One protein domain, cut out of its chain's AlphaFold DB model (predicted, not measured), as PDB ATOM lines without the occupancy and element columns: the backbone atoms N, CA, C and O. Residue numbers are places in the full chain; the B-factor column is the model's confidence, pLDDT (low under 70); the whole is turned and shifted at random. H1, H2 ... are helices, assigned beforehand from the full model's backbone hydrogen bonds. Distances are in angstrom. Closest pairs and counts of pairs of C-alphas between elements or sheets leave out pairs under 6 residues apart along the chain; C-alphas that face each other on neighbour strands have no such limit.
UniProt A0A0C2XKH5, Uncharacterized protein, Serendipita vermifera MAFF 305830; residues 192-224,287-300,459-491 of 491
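This is residues 192 to 224, 287 to 300 and 459 to 491 of the 491 residues of an uncharacterized protein of Serendipita vermifera MAFF 305830 (UniProt A0A0C2XKH5). Four short helices follow one another in a zigzag: the longest, H2, has H1 at its residues 206 to 211 and H3 at its residues 217 to 218, and H4 crosses H2 with a gap between them. The printed part has 80 residues with four named helices, H1, H2, H3 and H4 in order along the chain, which hold 40 of the 80, and no named strand; the class is all helix, and the whole is compact, with a radius of gyration of the C-alphas of 12.5 A and spans of 41 by 29 by 17 A.

H2, residues 204 to 218, touches H1, residues 192 to 197, at a steep tilt of 50 degrees, with C-alphas 207 and 197 closest at 5.5 A. H2 touches H3, residues 461 to 469, at C-alphas 218 and 461, 5.7 A. H4, residues 475 to 484, is close to H2 but not clearly touching, about perpendicular at 77 degrees, C-alphas 215 and 482 closest at 7.8 A. H3 and H4 only just touch, only at the corner, with 3 pairs of C-alphas within 8 A, Gly 469 and Val 475 closest at 6.1 A. In H1 to H4 every O i to N i+4 pair is within hydrogen-bond range.

H2 is 21.2 A long, from (48.810, -25.318, -61.091); H1 8.7 A, H3 12.0 A, H4 14.3 A, ending at (51.443, -7.672, -55.670).

Cuts separate C-alphas 224 and 287 by 24.8 A, and 300 and 459 by 21.7 A; residues 222 to 224, 287 to 294 and 483 to 491 are under pLDDT 70.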
ATOM      1  N   VAL A 192      45.509 -29.399 -43.737       97.25
ATOM      2  CA  VAL A 192      45.122 -30.133 -44.953       97.25
ATOM      3  C   VAL A 192      45.346 -29.278 -46.204       97.25
ATOM      4  O   VAL A 192      45.955 -29.760 -47.165       97.25
ATOM      5  N   VAL A 193      44.932 -28.006 -46.187       96.25
ATOM      6  CA  VAL A 193      45.120 -27.075 -47.317       96.25
ATOM      7  C   VAL A 193      46.607 -26.797 -47.559       96.25
ATOM      8  O   VAL A 193      47.091 -26.948 -48.681       96.25
ATOM      9  N   VAL A 194      47.375 -26.479 -46.514       95.19
ATOM     10  CA  VAL A 194      48.814 -26.185 -46.629       95.19
ATOM     11  C   VAL A 194      49.611 -27.417 -47.065       95.19
ATOM     12  O   VAL A 194      50.513 -27.312 -47.895       95.19
ATOM     13  N   ARG A 195      49.270 -28.610 -46.570       94.31
ATOM     14  CA  ARG A 195      49.876 -29.866 -47.031       94.31
ATOM     15  C   ARG A 195      49.567 -30.139 -48.502       94.31
ATOM     16  O   ARG A 195      50.444 -30.616 -49.218       94.31
ATOM     17  N   THR A 196      48.355 -29.818 -48.953       93.19
ATOM     18  CA  THR A 196      47.968 -29.922 -50.367       93.19
ATOM     19  C   THR A 196      48.778 -28.950 -51.226       93.19
ATOM     20  O   THR A 196      49.328 -29.360 -52.245       93.19
ATOM     21  N   LEU A 197      48.948 -27.704 -50.768       91.62
ATOM     22  CA  LEU A 197      49.764 -26.678 -51.427       91.62
ATOM     23  C   LEU A 197      51.251 -27.066 -51.530       91.62
ATOM     24  O   LEU A 197      51.881 -26.834 -52.557       91.62
ATOM     25  N   LYS A 198      51.814 -27.663 -50.474       90.69
ATOM     26  CA  LYS A 198      53.238 -28.044 -50.377       90.69
ATOM     27  C   LYS A 198      53.591 -29.336 -51.108       90.69
ATOM     28  O   LYS A 198      54.761 -29.716 -51.135       90.69
ATOM     29  N   ARG A 199      52.604 -30.050 -51.646       88.31
ATOM     30  CA  ARG A 199      52.838 -31.341 -52.289       88.31
ATOM     31  C   ARG A 199      53.685 -31.148 -53.559       88.31
ATOM     32  O   ARG A 199      53.294 -30.358 -54.421       88.31
ATOM     33  N   PRO A 200      54.801 -31.884 -53.725       84.75
ATOM     34  CA  PRO A 200      55.549 -31.852 -54.976       84.75
ATOM     35  C   PRO A 200      54.662 -32.358 -56.120       84.75
ATOM     36  O   PRO A 200      53.899 -33.310 -55.948       84.75
ATOM     37  N   GLY A 201      54.718 -31.691 -57.275       81.44
ATOM     38  CA  GLY A 201      53.896 -32.050 -58.437       81.44
ATOM     39  C   GLY A 201      52.401 -31.734 -58.297       81.44
ATOM     40  O   GLY A 201      51.590 -32.294 -59.027       81.44
ATOM     41  N   VAL A 202      51.994 -30.868 -57.359       85.56
ATOM     42  CA  VAL A 202      50.617 -30.344 -57.339       85.56
ATOM     43  C   VAL A 202      50.331 -29.541 -58.614       85.56
ATOM     44  O   VAL A 202      51.146 -28.693 -58.997       85.56
ATOM     45  N   HIS A 203      49.180 -29.804 -59.246       84.75
ATOM     46  CA  HIS A 203      48.731 -29.097 -60.450       84.75
ATOM     47  C   HIS A 203      48.605 -27.596 -60.182       84.75
ATOM     48  O   HIS A 203      48.274 -27.185 -59.063       84.75
ATOM     49  N   ARG A 204      48.844 -26.780 -61.211       83.44
ATOM     50  CA  ARG A 204      48.810 -25.318 -61.091       83.44
ATOM     51  C   ARG A 204      47.470 -24.829 -60.541       83.44
ATOM     52  O   ARG A 204      47.471 -24.053 -59.595       83.44
ATOM     53  N   ASP A 205      46.352 -25.339 -61.044       84.44
ATOM     54  CA  ASP A 205      45.014 -24.867 -60.651       84.44
ATOM     55  C   ASP A 205      44.708 -25.163 -59.181       84.44
ATOM     56  O   ASP A 205      44.220 -24.303 -58.452       84.44
ATOM     57  N   VAL A 206      45.096 -26.348 -58.701       89.69
ATOM     58  CA  VAL A 206      44.971 -26.717 -57.283       89.69
ATOM     59  C   VAL A 206      45.858 -25.824 -56.414       89.69
ATOM     60  O   VAL A 206      45.438 -25.397 -55.342       89.69
ATOM     61  N   ARG A 207      47.074 -25.498 -56.876       87.94
ATOM     62  CA  ARG A 207      47.974 -24.571 -56.176       87.94
ATOM     63  C   ARG A 207      47.353 -23.181 -56.070       87.94
ATOM     64  O   ARG A 207      47.296 -22.640 -54.971       87.94
ATOM     65  N   MET A 208      46.856 -22.644 -57.182       85.94
ATOM     66  CA  MET A 208      46.181 -21.346 -57.222       85.94
ATOM     67  C   MET A 208      44.966 -21.333 -56.298       85.94
ATOM     68  O   MET A 208      44.798 -20.390 -55.528       85.94
ATOM     69  N   LYS A 209      44.182 -22.416 -56.283       88.94
ATOM     70  CA  LYS A 209      43.000 -22.505 -55.429       88.94
ATOM     71  C   LYS A 209      43.329 -22.603 -53.943       88.94
ATOM     72  O   LYS A 209      42.657 -21.973 -53.134       88.94
ATOM     73  N   CYS A 210      44.397 -23.310 -53.569       93.12
ATOM     74  CA  CYS A 210      44.909 -23.278 -52.198       93.12
ATOM     75  C   CYS A 210      45.277 -21.850 -51.770       93.12
ATOM     76  O   CYS A 210      44.981 -21.460 -50.645       93.12
ATOM     77  N   LEU A 211      45.930 -21.075 -52.646       90.94
ATOM     78  CA  LEU A 211      46.307 -19.692 -52.344       90.94
ATOM     79  C   LEU A 211      45.071 -18.804 -52.200       90.94
ATOM     80  O   LEU A 211      44.979 -18.078 -51.221       90.94
ATOM     81  N   GLU A 212      44.101 -18.907 -53.107       89.25
ATOM     82  CA  GLU A 212      42.816 -18.201 -53.013       89.25
ATOM     83  C   GLU A 212      42.057 -18.566 -51.726       89.25
ATOM     84  O   GLU A 212      41.513 -17.705 -51.041       89.25
ATOM     85  N   PHE A 213      42.079 -19.837 -51.325       94.38
ATOM     86  CA  PHE A 213      41.457 -20.265 -50.078       94.38
ATOM     87  C   PHE A 213      42.139 -19.645 -48.851       94.38
ATOM     88  O   PHE A 213      41.477 -19.122 -47.955       94.38
ATOM     89  N   LEU A 214      43.476 -19.688 -48.807       93.69
ATOM     90  CA  LEU A 214      44.254 -19.069 -47.732       93.69
ATOM     91  C   LEU A 214      44.101 -17.544 -47.734       93.69
ATOM     92  O   LEU A 214      44.118 -16.941 -46.665       93.69
ATOM     93  N   TYR A 215      43.903 -16.940 -48.909       88.88
ATOM     94  CA  TYR A 215      43.578 -15.526 -49.050       88.88
ATOM     95  C   TYR A 215      42.312 -15.186 -48.284       88.88
ATOM     96  O   TYR A 215      42.326 -14.383 -47.357       88.88
ATOM     97  N   PHE A 216      41.231 -15.864 -48.668       91.50
ATOM     98  CA  PHE A 216      39.912 -15.689 -48.104       91.50
ATOM     99  C   PHE A 216      39.940 -15.908 -46.591       91.50
ATOM    100  O   PHE A 216      39.359 -15.131 -45.841       91.50
ATOM    101  N   TYR A 217      40.663 -16.931 -46.130       93.31
ATOM    102  CA  TYR A 217      40.811 -17.199 -44.705       93.31
ATOM    103  C   TYR A 217      41.424 -16.006 -43.957       93.31
ATOM    104  O   TYR A 217      40.940 -15.650 -42.882       93.31
ATOM    105  N   LEU A 218      42.455 -15.375 -44.528       91.38
ATOM    106  CA  LEU A 218      43.140 -14.222 -43.941       91.38
ATOM    107  C   LEU A 218      42.354 -12.909 -44.057       91.38
ATOM    108  O   LEU A 218      42.733 -11.941 -43.396       91.38
ATOM    109  N   LEU A 219      41.272 -12.848 -44.840       87.75
ATOM    110  CA  LEU A 219      40.441 -11.649 -44.875       87.75
ATOM    111  C   LEU A 219      39.902 -11.326 -43.465       87.75
ATOM    112  O   LEU A 219      39.576 -12.245 -42.689       87.75
ATOM    113  N   PRO A 220      39.833 -10.030 -43.105       82.38
ATOM    114  CA  PRO A 220      39.186  -9.600 -41.875       82.38
ATOM    115  C   PRO A 220      37.763 -10.163 -41.778       82.38
ATOM    116  O   PRO A 220      37.025 -10.231 -42.761       82.38
ATOM    117  N   GLU A 221      37.383 -10.590 -40.579       82.25
ATOM    118  CA  GLU A 221      35.984 -10.863 -40.263       82.25
ATOM    119  C   GLU A 221      35.335  -9.516 -39.914       82.25
ATOM    120  O   GLU A 221      35.691  -8.912 -38.902       82.25
ATOM    121  N   ASP A 222      34.451  -9.007 -40.780       67.25
ATOM    122  CA  ASP A 222      33.772  -7.730 -40.542       67.25
ATOM    123  C   ASP A 222      33.022  -7.791 -39.208       67.25
ATOM    124  O   ASP A 222      32.190  -8.669 -38.976       67.25
ATOM    125  N   SER A 223      33.353  -6.860 -38.314       48.72
ATOM    126  CA  SER A 223      32.785  -6.770 -36.963       48.72
ATOM    127  C   SER A 223      31.460  -5.998 -36.917       48.72
ATOM    128  O   SER A 223      30.950  -5.722 -35.834       48.72
ATOM    129  N   ASP A 224      30.874  -5.664 -38.067       43.88
ATOM    130  CA  ASP A 224      29.707  -4.783 -38.137       43.88
ATOM    131  C   ASP A 224      28.398  -5.565 -38.252       43.88
ATOM    132  O   ASP A 224      27.732  -5.622 -39.282       43.88
ATOM    133  N   LYS A 287      37.389 -14.080 -58.166       44.78
ATOM    134  CA  LYS A 287      37.933 -14.301 -59.530       44.78
ATOM    135  C   LYS A 287      39.311 -13.658 -59.772       44.78
ATOM    136  O   LYS A 287      39.703 -13.461 -60.926       44.78
ATOM    137  N   MET A 288      40.032 -13.268 -58.719       47.38
ATOM    138  CA  MET A 288      41.061 -12.225 -58.838       47.38
ATOM    139  C   MET A 288      42.492 -12.672 -59.129       47.38
ATOM    140  O   MET A 288      43.285 -11.835 -59.559       47.38
ATOM    141  N   LEU A 289      42.850 -13.952 -59.009       46.59
ATOM    142  CA  LEU A 289      44.191 -14.386 -59.418       46.59
ATOM    143  C   LEU A 289      44.262 -14.607 -60.932       46.59
ATOM    144  O   LEU A 289      44.342 -15.725 -61.427       46.59
ATOM    145  N   ARG A 290      44.225 -13.501 -61.681       48.25
ATOM    146  CA  ARG A 290      44.454 -13.491 -63.135       48.25
ATOM    147  C   ARG A 290      45.935 -13.622 -63.502       48.25
ATOM    148  O   ARG A 290      46.245 -13.849 -64.667       48.25
ATOM    149  N   ARG A 291      46.837 -13.453 -62.530       51.81
ATOM    150  CA  ARG A 291      48.291 -13.546 -62.695       51.81
ATOM    151  C   ARG A 291      48.867 -14.617 -61.779       51.81
ATOM    152  O   ARG A 291      48.392 -14.801 -60.660       51.81
ATOM    153  N   ASP A 292      49.884 -15.308 -62.280       54.72
ATOM    154  CA  ASP A 292      50.645 -16.288 -61.516       54.72
ATOM    155  C   ASP A 292      51.295 -15.629 -60.296       54.72
ATOM    156  O   ASP A 292      51.952 -14.595 -60.411       54.72
ATOM    157  N   ILE A 293      51.084 -16.223 -59.120       61.00
ATOM    158  CA  ILE A 293      51.826 -15.862 -57.913       61.00
ATOM    159  C   ILE A 293      53.029 -16.798 -57.826       61.00
ATOM    160  O   ILE A 293      52.867 -17.997 -57.580       61.00
ATOM    161  N   ASP A 294      54.233 -16.238 -57.939       64.50
ATOM    162  CA  ASP A 294      55.494 -16.939 -57.683       64.50
ATOM    163  C   ASP A 294      55.689 -17.153 -56.173       64.50
ATOM    164  O   ASP A 294      56.522 -16.528 -55.514       64.50
ATOM    165  N   PHE A 295      54.868 -18.029 -55.592       75.38
ATOM    166  CA  PHE A 295      54.935 -18.394 -54.184       75.38
ATOM    167  C   PHE A 295      55.447 -19.823 -54.004       75.38
ATOM    168  O   PHE A 295      54.829 -20.792 -54.449       75.38
ATOM    169  N   VAL A 296      56.555 -19.955 -53.274       77.06
ATOM    170  CA  VAL A 296      57.100 -21.247 -52.847       77.06
ATOM    171  C   VAL A 296      56.807 -21.423 -51.356       77.06
ATOM    172  O   VAL A 296      57.350 -20.671 -50.544       77.06
ATOM    173  N   PRO A 297      55.957 -22.380 -50.949       76.19
ATOM    174  CA  PRO A 297      55.596 -22.547 -49.547       76.19
ATOM    175  C   PRO A 297      56.775 -23.074 -48.720       76.19
ATOM    176  O   PRO A 297      57.318 -24.142 -49.000       76.19
ATOM    177  N   ALA A 298      57.135 -22.363 -47.649       79.12
ATOM    178  CA  ALA A 298      58.195 -22.769 -46.732       79.12
ATOM    179  C   ALA A 298      57.637 -23.588 -45.559       79.12
ATOM    180  O   ALA A 298      56.557 -23.322 -45.026       79.12
ATOM    181  N   THR A 299      58.377 -24.597 -45.108       79.44
ATOM    182  CA  THR A 299      58.095 -25.255 -43.826       79.44
ATOM    183  C   THR A 299      58.385 -24.301 -42.668       79.44
ATOM    184  O   THR A 299      59.407 -23.619 -42.714       79.44
ATOM    185  N   PRO A 300      57.542 -24.262 -41.623       75.19
ATOM    186  CA  PRO A 300      57.842 -23.483 -40.432       75.19
ATOM    187  C   PRO A 300      59.115 -24.040 -39.798       75.19
ATOM    188  O   PRO A 300      59.181 -25.209 -39.411       75.19
ATOM    189  N   ARG A 459      37.924 -13.479 -35.029       85.62
ATOM    190  CA  ARG A 459      39.392 -13.437 -34.902       85.62
ATOM    191  C   ARG A 459      40.003 -12.384 -35.794       85.62
ATOM    192  O   ARG A 459      39.632 -12.244 -36.962       85.62
ATOM    193  N   SER A 460      40.995 -11.694 -35.245       87.06
ATOM    194  CA  SER A 460      41.746 -10.692 -35.992       87.06
ATOM    195  C   SER A 460      42.586 -11.348 -37.088       87.06
ATOM    196  O   SER A 460      42.996 -12.511 -36.999       87.06
ATOM    197  N   THR A 461      42.898 -10.587 -38.136       86.75
ATOM    198  CA  THR A 461      43.796 -11.046 -39.204       86.75
ATOM    199  C   THR A 461      45.166 -11.459 -38.658       86.75
ATOM    200  O   THR A 461      45.780 -12.390 -39.177       86.75
ATOM    201  N   GLU A 462      45.636 -10.818 -37.586       86.19
ATOM    202  CA  GLU A 462      46.888 -11.162 -36.910       86.19
ATOM    203  C   GLU A 462      46.816 -12.543 -36.245       86.19
ATOM    204  O   GLU A 462      47.696 -13.375 -36.467       86.19
ATOM    205  N   GLU A 463      45.739 -12.841 -35.513       89.25
ATOM    206  CA  GLU A 463      45.522 -14.160 -34.905       89.25
ATOM    207  C   GLU A 463      45.453 -15.260 -35.967       89.25
ATOM    208  O   GLU A 463      46.103 -16.303 -35.844       89.25
ATOM    209  N   LYS A 464      44.722 -15.013 -37.058       90.88
ATOM    210  CA  LYS A 464      44.641 -15.943 -38.189       90.88
ATOM    211  C   LYS A 464      45.997 -16.157 -38.860       90.88
ATOM    212  O   LYS A 464      46.343 -17.293 -39.191       90.88
ATOM    213  N   THR A 465      46.780 -15.090 -39.021       88.44
ATOM    214  CA  THR A 465      48.145 -15.136 -39.568       88.44
ATOM    215  C   THR A 465      49.063 -15.956 -38.665       88.44
ATOM    216  O   THR A 465      49.812 -16.801 -39.156       88.44
ATOM    217  N   ALA A 466      48.970 -15.777 -37.344       90.19
ATOM    218  CA  ALA A 466      49.725 -16.556 -36.370       90.19
ATOM    219  C   ALA A 466      49.358 -18.049 -36.425       90.19
ATOM    220  O   ALA A 466      50.249 -18.900 -36.408       90.19
ATOM    221  N   MET A 467      48.070 -18.380 -36.567       91.44
ATOM    222  CA  MET A 467      47.623 -19.766 -36.737       91.44
ATOM    223  C   MET A 467      48.139 -20.397 -38.029       91.44
ATOM    224  O   MET A 467      48.643 -21.519 -38.001       91.44
ATOM    225  N   LEU A 468      48.070 -19.678 -39.152       92.12
ATOM    226  CA  LEU A 468      48.625 -20.153 -40.420       92.12
ATOM    227  C   LEU A 468      50.155 -20.320 -40.343       92.12
ATOM    228  O   LEU A 468      50.705 -21.261 -40.921       92.12
ATOM    229  N   GLY A 469      50.829 -19.470 -39.562       89.81
ATOM    230  CA  GLY A 469      52.267 -19.534 -39.290       89.81
ATOM    231  C   GLY A 469      52.734 -20.850 -38.660       89.81
ATOM    232  O   GLY A 469      53.885 -21.244 -38.843       89.81
ATOM    233  N   ASN A 470      51.842 -21.588 -37.990       90.88
ATOM    234  CA  ASN A 470      52.152 -22.922 -37.462       90.88
ATOM    235  C   ASN A 470      52.332 -23.981 -38.564       90.88
ATOM    236  O   ASN A 470      52.936 -25.023 -38.312       90.88
ATOM    237  N   TYR A 471      51.828 -23.729 -39.776       90.31
ATOM    238  CA  TYR A 471      51.849 -24.669 -40.903       90.31
ATOM    239  C   TYR A 471      52.724 -24.188 -42.071       90.31
ATOM    240  O   TYR A 471      53.252 -25.006 -42.840       90.31
ATOM    241  N   LEU A 472      52.911 -22.870 -42.186       88.31
ATOM    242  CA  LEU A 472      53.608 -22.204 -43.281       88.31
ATOM    243  C   LEU A 472      54.632 -21.203 -42.723       88.31
ATOM    244  O   LEU A 472      54.275 -20.262 -42.028       88.31
ATOM    245  N   GLY A 473      55.917 -21.398 -43.026       84.56
ATOM    246  CA  GLY A 473      57.008 -20.591 -42.458       84.56
ATOM    247  C   GLY A 473      57.136 -19.184 -43.046       84.56
ATOM    248  O   GLY A 473      57.761 -18.320 -42.443       84.56
ATOM    249  N   ASN A 474      56.540 -18.941 -44.212       86.81
ATOM    250  CA  ASN A 474      56.669 -17.701 -44.975       86.81
ATOM    251  C   ASN A 474      55.309 -17.043 -45.268       86.81
ATOM    252  O   ASN A 474      55.072 -16.567 -46.378       86.81
ATOM    253  N   VAL A 475      54.419 -16.986 -44.271       83.81
ATOM    254  CA  VAL A 475      53.091 -16.350 -44.412       83.81
ATOM    255  C   VAL A 475      53.194 -14.889 -44.861       83.81
ATOM    256  O   VAL A 475      52.395 -14.445 -45.677       83.81
ATOM    257  N   ALA A 476      54.205 -14.145 -44.403       78.56
ATOM    258  CA  ALA A 476      54.414 -12.760 -44.830       78.56
ATOM    259  C   ALA A 476      54.668 -12.646 -46.345       78.56
ATOM    260  O   ALA A 476      54.062 -11.806 -47.005       78.56
ATOM    261  N   ALA A 477      55.490 -13.541 -46.906       79.25
ATOM    262  CA  ALA A 477      55.763 -13.587 -48.343       79.25
ATOM    263  C   ALA A 477      54.530 -14.016 -49.152       79.25
ATOM    264  O   ALA A 477      54.333 -13.537 -50.266       79.25
ATOM    265  N   LEU A 478      53.679 -14.881 -48.584       81.12
ATOM    266  CA  LEU A 478      52.383 -15.226 -49.169       81.12
ATOM    267  C   LEU A 478      51.503 -13.975 -49.282       81.12
ATOM    268  O   LEU A 478      51.077 -13.617 -50.375       81.12
ATOM    269  N   VAL A 479      51.294 -13.271 -48.167       77.38
ATOM    270  CA  VAL A 479      50.472 -12.052 -48.119       77.38
ATOM    271  C   VAL A 479      51.016 -10.977 -49.064       77.38
ATOM    272  O   VAL A 479      50.243 -10.337 -49.775       77.38
ATOM    273  N   GLU A 480      52.336 -10.791 -49.114       78.44
ATOM    274  CA  GLU A 480      52.982  -9.830 -50.012       78.44
ATOM    275  C   GLU A 480      52.835 -10.218 -51.492       78.44
ATOM    276  O   GLU A 480      52.472  -9.375 -52.313       78.44
ATOM    277  N   GLY A 481      53.062 -11.489 -51.839       74.94
ATOM    278  CA  GLY A 481      52.895 -11.995 -53.204       74.94
ATOM    279  C   GLY A 481      51.459 -11.842 -53.708       74.94
ATOM    280  O   GLY A 481      51.234 -11.471 -54.856       74.94
ATOM    281  N   MET A 482      50.480 -12.032 -52.825       71.38
ATOM    282  CA  MET A 482      49.061 -11.862 -53.141       71.38
ATOM    283  C   MET A 482      48.668 -10.392 -53.307       71.38
ATOM    284  O   MET A 482      47.914 -10.064 -54.222       71.38
ATOM    285  N   LYS A 483      49.218  -9.490 -52.480       68.38
ATOM    286  CA  LYS A 483      49.071  -8.032 -52.655       68.38
ATOM    287  C   LYS A 483      49.609  -7.574 -54.007       68.38
ATOM    288  O   LYS A 483      48.903  -6.886 -54.736       68.38
ATOM    289  N   LYS A 484      50.814  -8.016 -54.382       67.94
ATOM    290  CA  LYS A 484      51.443  -7.672 -55.670       67.94
ATOM    291  C   LYS A 484      50.697  -8.228 -56.884       67.94
ATOM    292  O   LYS A 484      50.737  -7.621 -57.948       67.94
ATOM    293  N   ALA A 485      50.003  -9.354 -56.741       63.16
ATOM    294  CA  ALA A 485      49.213  -9.945 -57.820       63.16
ATOM    295  C   ALA A 485      47.882  -9.213 -58.098       63.16
ATOM    296  O   ALA A 485      47.130  -9.646 -58.970       63.16
ATOM    297  N   GLY A 486      47.587  -8.114 -57.389       53.72
ATOM    298  CA  GLY A 486      46.340  -7.358 -57.539       53.72
ATOM    299  C   GLY A 486      45.137  -8.031 -56.875       53.72
ATOM    300  O   GLY A 486      43.997  -7.667 -57.146       53.72
ATOM    301  N   ALA A 487      45.371  -9.003 -55.988       51.50
ATOM    302  CA  ALA A 487      44.316  -9.757 -55.314       51.50
ATOM    303  C   ALA A 487      43.636  -8.991 -54.162       51.50
ATOM    304  O   ALA A 487      42.846  -9.582 -53.445       51.50
ATOM    305  N   TRP A 488      43.951  -7.711 -53.951       46.88
ATOM    306  CA  TRP A 488      43.349  -6.872 -52.903       46.88
ATOM    307  C   TRP A 488      42.496  -5.724 -53.456       46.88
ATOM    308  O   TRP A 488      42.081  -4.870 -52.682       46.88
ATOM    309  N   GLY A 489      42.290  -5.634 -54.778       43.81
ATOM    310  CA  GLY A 489      41.506  -4.542 -55.372       43.81
ATOM    311  C   GLY A 489      42.030  -3.124 -55.073       43.81
ATOM    312  O   GLY A 489      41.309  -2.157 -55.287       43.81
ATOM    313  N   LEU A 490      43.263  -2.993 -54.571       35.75
ATOM    314  CA  LEU A 490      43.930  -1.726 -54.277       35.75
ATOM    315  C   LEU A 490      44.828  -1.335 -55.458       35.75
ATOM    316  O   LEU A 490      46.047  -1.466 -55.368       35.75
ATOM    317  N   GLU A 491      44.221  -0.883 -56.553       32.50
ATOM    318  CA  GLU A 491      44.829   0.092 -57.474       32.50
ATOM    319  C   GLU A 491      43.802   1.154 -57.864       32.50
ATOM    320  O   GLU A 491      42.667   0.772 -58.238       32.50
TER     321      GLU A 491